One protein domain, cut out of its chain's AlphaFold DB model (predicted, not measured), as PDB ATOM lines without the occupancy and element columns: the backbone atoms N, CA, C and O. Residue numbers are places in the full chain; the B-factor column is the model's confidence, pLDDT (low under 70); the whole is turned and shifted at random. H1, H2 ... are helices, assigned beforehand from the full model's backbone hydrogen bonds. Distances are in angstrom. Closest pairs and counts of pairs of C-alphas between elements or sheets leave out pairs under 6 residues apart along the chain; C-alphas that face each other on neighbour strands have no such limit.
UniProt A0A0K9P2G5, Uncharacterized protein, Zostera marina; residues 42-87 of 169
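This is residues 42 to 87 of the 169 residues of an uncharacterized protein of Zostera marina (UniProt A0A0K9P2G5). Two short helices, H1 and H2, set crosswise and joined by a short link, make a small body, and from it residues 42 to 50 stick out as a long arm. This arm makes much of the length of the whole. The printed part has 46 residues, with H1 and then H2 along the chain and no named strand; the class is all helix, though under half of the residues, 22 of 46, are in named elements. The whole is only just extended, close to loose, with a radius of gyration of the C-alphas of 14.3 A and spans of 45 by 22 by 15 A.

Begin at C-alpha 42, at (-21.061, 37.674, 52.411); from there residues 42 to 57 run on with no named element. Find C-alpha 58 at (-0.452, 67.828, 50.993), where H1 begins; it covers residues 58 to 68 and measures 15.2 A from first to last C-alpha. H2 covers residues 77 to 87, 15.0 A long, and ends at C-alpha 87, at (-11.751, 80.237, 39.917).

Look at Phe 63 and Phe 79, whose C-alphas, 7.3 A apart, are the closest of H1 and H2. The two helices are close but not clearly touching, with 1 pair of C-alphas within 8 A. Their lines are about perpendicular, at 89 degrees, and their centres are 12.5 A apart. In H1 and H2 every O i to N i+4 pair is within hydrogen-bond range.

The two C-alphas farthest apart are those of Ile 42 and Ser 85, at 46.1 A. Residues 42 to 50 stand free; without them the body spans 27 by 20 by 13 A. The link from H1 to H2, 8 residues, is short but not tight. The printed part has no cut. Its mean pLDDT is 82.6, and you will find values under 70 at residues 85 to 87.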
ATOM      1  N   ILE A  42     -21.847  37.959  53.623       82.62
ATOM      2  CA  ILE A  42     -21.061  37.674  52.411       82.62
ATOM      3  C   ILE A  42     -19.623  38.201  52.520       82.62
ATOM      4  O   ILE A  42     -18.710  37.600  51.950       82.62
ATOM      5  N   PHE A  43     -19.398  39.319  53.219       82.12
ATOM      6  CA  PHE A  43     -18.080  39.953  53.312       82.12
ATOM      7  C   PHE A  43     -17.473  39.825  54.714       82.12
ATOM      8  O   PHE A  43     -17.795  40.593  55.615       82.12
ATOM      9  N   ASP A  44     -16.513  38.909  54.863       84.88
ATOM     10  CA  ASP A  44     -15.839  38.643  56.142       84.88
ATOM     11  C   ASP A  44     -14.847  39.743  56.576       84.88
ATOM     12  O   ASP A  44     -14.557  39.897  57.764       84.88
ATOM     13  N   ILE A  45     -14.264  40.483  55.622       86.31
ATOM     14  CA  ILE A  45     -13.172  41.438  55.874       86.31
ATOM     15  C   ILE A  45     -13.400  42.740  55.107       86.31
ATOM     16  O   ILE A  45     -13.694  42.737  53.912       86.31
ATOM     17  N   GLN A  46     -13.155  43.863  55.786       83.50
ATOM     18  CA  GLN A  46     -13.108  45.200  55.200       83.50
ATOM     19  C   GLN A  46     -11.750  45.853  55.489       83.50
ATOM     20  O   GLN A  46     -11.286  45.859  56.629       83.50
ATOM     21  N   MET A  47     -11.119  46.421  54.459       89.31
ATOM     22  CA  MET A  47      -9.842  47.137  54.559       89.31
ATOM     23  C   MET A  47      -9.982  48.548  53.983       89.31
ATOM     24  O   MET A  47     -10.610  48.735  52.942       89.31
ATOM     25  N   GLU A  48      -9.382  49.534  54.647       89.06
ATOM     26  CA  GLU A  48      -9.356  50.933  54.207       89.06
ATOM     27  C   GLU A  48      -7.957  51.293  53.686       89.06
ATOM     28  O   GLU A  48      -6.954  51.040  54.353       89.06
ATOM     29  N   LEU A  49      -7.889  51.890  52.491       93.12
ATOM     30  CA  LEU A  49      -6.658  52.469  51.955       93.12
ATOM     31  C   LEU A  49      -6.554  53.925  52.404       93.12
ATOM     32  O   LEU A  49      -7.468  54.710  52.169       93.12
ATOM     33  N   THR A  50      -5.431  54.286  53.019       88.88
ATOM     34  CA  THR A  50      -5.258  55.598  53.663       88.88
ATOM     35  C   THR A  50      -4.327  56.546  52.910       88.88
ATOM     36  O   THR A  50      -4.268  57.726  53.243       88.88
ATOM     37  N   HIS A  51      -3.593  56.063  51.904       91.12
ATOM     38  CA  HIS A  51      -2.586  56.856  51.199       91.12
ATOM     39  C   HIS A  51      -3.082  57.371  49.841       91.12
ATOM     40  O   HIS A  51      -3.619  56.606  49.033       91.12
ATOM     41  N   VAL A  52      -2.856  58.661  49.565       92.06
ATOM     42  CA  VAL A  52      -3.233  59.325  48.308       92.06
ATOM     43  C   VAL A  52      -2.031  59.399  47.369       92.06
ATOM     44  O   VAL A  52      -1.058  60.080  47.653       92.06
ATOM     45  N   TYR A  53      -2.119  58.725  46.218       93.75
ATOM     46  CA  TYR A  53      -1.045  58.695  45.211       93.75
ATOM     47  C   TYR A  53      -1.234  59.681  44.049       93.75
ATOM     48  O   TYR A  53      -0.305  59.917  43.284       93.75
ATOM     49  N   ARG A  54      -2.454  60.197  43.837       91.94
ATOM     50  CA  ARG A  54      -2.784  61.003  42.647       91.94
ATOM     51  C   ARG A  54      -2.325  62.457  42.782       91.94
ATOM     52  O   ARG A  54      -1.959  63.060  41.779       91.94
ATOM     53  N   GLN A  55      -2.385  63.013  43.986       92.56
ATOM     54  CA  GLN A  55      -1.985  64.379  44.299       92.56
ATOM     55  C   GLN A  55      -0.743  64.340  45.187       92.56
ATOM     56  O   GLN A  55      -0.757  63.672  46.215       92.56
ATOM     57  N   SER A  56       0.309  65.060  44.796       90.56
ATOM     58  CA  SER A  56       1.543  65.161  45.591       90.56
ATOM     59  C   SER A  56       1.504  66.290  46.625       90.56
ATOM     60  O   SER A  56       2.290  66.277  47.567       90.56
ATOM     61  N   ASP A  57       0.626  67.276  46.436       89.50
ATOM     62  CA  ASP A  57       0.472  68.436  47.317       89.50
ATOM     63  C   ASP A  57      -0.387  68.078  48.538       89.50
ATOM     64  O   ASP A  57      -1.567  67.743  48.400       89.50
ATOM     65  N   SER A  58       0.207  68.159  49.730       87.25
ATOM     66  CA  SER A  58      -0.452  67.828  50.993       87.25
ATOM     67  C   SER A  58      -1.616  68.757  51.332       87.25
ATOM     68  O   SER A  58      -2.626  68.279  51.839       87.25
ATOM     69  N   GLU A  59      -1.526  70.054  51.016       85.44
ATOM     70  CA  GLU A  59      -2.611  71.000  51.315       85.44
ATOM     71  C   GLU A  59      -3.847  70.694  50.461       85.44
ATOM     72  O   GLU A  59      -4.981  70.711  50.949       85.44
ATOM     73  N   LEU A  60      -3.630  70.325  49.194       86.06
ATOM     74  CA  LEU A  60      -4.697  69.879  48.302       86.06
ATOM     75  C   LEU A  60      -5.304  68.541  48.754       86.06
ATOM     76  O   LEU A  60      -6.518  68.354  48.657       86.06
ATOM     77  N   VAL A  61      -4.486  67.605  49.241       89.38
ATOM     78  CA  VAL A  61      -4.970  66.322  49.775       89.38
ATOM     79  C   VAL A  61      -5.878  66.546  50.984       89.38
ATOM     80  O   VAL A  61      -6.999  66.029  50.997       89.38
ATOM     81  N   ASP A  62      -5.446  67.356  51.951       86.62
ATOM     82  CA  ASP A  62      -6.221  67.662  53.158       86.62
ATOM     83  C   ASP A  62      -7.538  68.369  52.819       86.62
ATOM     84  O   ASP A  62      -8.600  68.041  53.357       86.62
ATOM     85  N   PHE A  63      -7.496  69.291  51.856       85.62
ATOM     86  CA  PHE A  63      -8.677  69.962  51.328       85.62
ATOM     87  C   PHE A  63      -9.697  68.979  50.728       85.62
ATOM     88  O   PHE A  63     -10.886  69.022  51.066       85.62
ATOM     89  N   LEU A  64      -9.249  68.072  49.851       89.00
ATOM     90  CA  LEU A  64     -10.114  67.080  49.206       89.00
ATOM     91  C   LEU A  64     -10.688  66.078  50.220       89.00
ATOM     92  O   LEU A  64     -11.860  65.703  50.117       89.00
ATOM     93  N   GLU A  65      -9.909  65.688  51.230       88.56
ATOM     94  CA  GLU A  65     -10.386  64.875  52.353       88.56
ATOM     95  C   GLU A  65     -11.444  65.604  53.191       88.56
ATOM     96  O   GLU A  65     -12.475  65.015  53.534       88.56
ATOM     97  N   GLY A  66     -11.253  66.900  53.453       87.75
ATOM     98  CA  GLY A  66     -12.249  67.752  54.097       87.75
ATOM     99  C   GLY A  66     -13.575  67.758  53.335       87.75
ATOM    100  O   GLY A  66     -14.632  67.532  53.934       87.75
ATOM    101  N   ILE A  67     -13.539  67.920  52.003       87.75
ATOM    102  CA  ILE A  67     -14.734  67.830  51.141       87.75
ATOM    103  C   ILE A  67     -15.393  66.456  51.274       87.75
ATOM    104  O   ILE A  67     -16.601  66.379  51.518       87.75
ATOM    105  N   ARG A  68     -14.613  65.374  51.163       88.94
ATOM    106  CA  ARG A  68     -15.113  63.995  51.254       88.94
ATOM    107  C   ARG A  68     -15.843  63.736  52.573       88.94
ATOM    108  O   ARG A  68     -16.903  63.112  52.573       88.94
ATOM    109  N   ARG A  69     -15.299  64.234  53.687       88.50
ATOM    110  CA  ARG A  69     -15.858  64.070  55.042       88.50
ATOM    111  C   ARG A  69     -16.923  65.107  55.398       88.50
ATOM    112  O   ARG A  69     -17.469  65.050  56.496       88.50
ATOM    113  N   ARG A  70     -17.217  66.054  54.497       84.38
ATOM    114  CA  ARG A  70     -18.048  67.244  54.761       84.38
ATOM    115  C   ARG A  70     -17.530  68.096  55.933       84.38
ATOM    116  O   ARG A  70     -18.303  68.807  56.567       84.38
ATOM    117  N   GLN A  71     -16.229  68.039  56.205       84.56
ATOM    118  CA  GLN A  71     -15.523  68.790  57.250       84.56
ATOM    119  C   GLN A  71     -14.773  69.964  56.622       84.56
ATOM    120  O   GLN A  71     -13.574  70.145  56.803       84.56
ATOM    121  N   VAL A  72     -15.490  70.731  55.810       76.44
ATOM    122  CA  VAL A  72     -14.948  71.919  55.164       76.44
ATOM    123  C   VAL A  72     -15.296  73.122  56.016       76.44
ATOM    124  O   VAL A  72     -16.462  73.516  56.076       76.44
ATOM    125  N   ASP A  73     -14.285  73.724  56.633       74.75
ATOM    126  CA  ASP A  73     -14.433  75.057  57.197       74.75
ATOM    127  C   ASP A  73     -14.401  76.081  56.059       74.75
ATOM    128  O   ASP A  73     -13.347  76.437  55.532       74.75
ATOM    129  N   ARG A  74     -15.587  76.535  55.654       70.88
ATOM    130  CA  ARG A  74     -15.738  77.532  54.589       70.88
ATOM    131  C   ARG A  74     -15.200  78.901  54.987       70.88
ATOM    132  O   ARG A  74     -14.973  79.714  54.096       70.88
ATOM    133  N   GLU A  75     -15.001  79.161  56.279       73.44
ATOM    134  CA  GLU A  75     -14.436  80.417  56.766       73.44
ATOM    135  C   GLU A  75     -12.906  80.411  56.788       73.44
ATOM    136  O   GLU A  75     -12.298  81.483  56.814       73.44
ATOM    137  N   ASN A  76     -12.283  79.236  56.678       78.06
ATOM    138  CA  ASN A  76     -10.837  79.094  56.617       78.06
ATOM    139  C   ASN A  76     -10.263  79.814  55.382       78.06
ATOM    140  O   ASN A  76     -10.588  79.505  54.231       78.06
ATOM    141  N   ASN A  77      -9.368  80.773  55.631       73.50
ATOM    142  CA  ASN A  77      -8.747  81.598  54.597       73.50
ATOM    143  C   ASN A  77      -7.970  80.773  53.563       73.50
ATOM    144  O   ASN A  77      -8.042  81.093  52.380       73.50
ATOM    145  N   ASN A  78      -7.303  79.687  53.963       70.56
ATOM    146  CA  ASN A  78      -6.582  78.817  53.027       70.56
ATOM    147  C   ASN A  78      -7.560  78.125  52.068       70.56
ATOM    148  O   ASN A  78      -7.304  78.020  50.871       70.56
ATOM    149  N   PHE A  79      -8.734  77.740  52.577       72.50
ATOM    150  CA  PHE A  79      -9.806  77.129  51.792       72.50
ATOM    151  C   PHE A  79     -10.375  78.113  50.760       72.50
ATOM    152  O   PHE A  79     -10.561  77.767  49.592       72.50
ATOM    153  N   LYS A  80     -10.598  79.368  51.175       73.94
ATOM    154  CA  LYS A  80     -11.033  80.456  50.286       73.94
ATOM    155  C   LYS A  80      -9.982  80.766  49.221       73.94
ATOM    156  O   LYS A  80     -10.339  80.923  48.059       73.94
ATOM    157  N   ILE A  81      -8.702  80.827  49.589       73.25
ATOM    158  CA  ILE A  81      -7.601  81.095  48.654       73.25
ATOM    159  C   ILE A  81      -7.504  79.987  47.604       73.25
ATOM    160  O   ILE A  81      -7.459  80.303  46.417       73.25
ATOM    161  N   LEU A  82      -7.555  78.711  47.998       75.94
ATOM    162  CA  LEU A  82      -7.489  77.599  47.049       75.94
ATOM    163  C   LEU A  82      -8.675  77.625  46.071       75.94
ATOM    164  O   LEU A  82      -8.479  77.606  44.856       75.94
ATOM    165  N   LEU A  83      -9.902  77.791  46.574       76.06
ATOM    166  CA  LEU A  83     -11.096  77.927  45.730       76.06
ATOM    167  C   LEU A  83     -11.009  79.134  44.781       76.06
ATOM    168  O   LEU A  83     -11.269  79.006  43.581       76.06
ATOM    169  N   ASN A  84     -10.598  80.296  45.284       72.75
ATOM    170  CA  ASN A  84     -10.495  81.516  44.484       72.75
ATOM    171  C   ASN A  84      -9.375  81.422  43.440       72.75
ATOM    172  O   ASN A  84      -9.558  81.870  42.309       72.75
ATOM    173  N   SER A  85      -8.252  80.782  43.777       68.19
ATOM    174  CA  SER A  85      -7.141  80.556  42.846       68.19
ATOM    175  C   SER A  85      -7.561  79.671  41.670       68.19
ATOM    176  O   SER A  85      -7.265  80.003  40.525       68.19
ATOM    177  N   THR A  86      -8.365  78.629  41.916       67.25
ATOM    178  CA  THR A  86      -8.929  77.783  40.846       67.25
ATOM    179  C   THR A  86     -10.023  78.476  40.031       67.25
ATOM    180  O   THR A  86     -10.217  78.154  38.863       67.25
ATOM    181  N   SER A  87     -10.711  79.464  40.609       61.34
ATOM    182  CA  SER A  87     -11.751  80.237  39.917       61.34
ATOM    183  C   SER A  87     -11.159  81.318  39.002       61.34
ATOM    184  O   SER A  87     -11.737  81.633  37.965       61.34
TER     185      SER A  87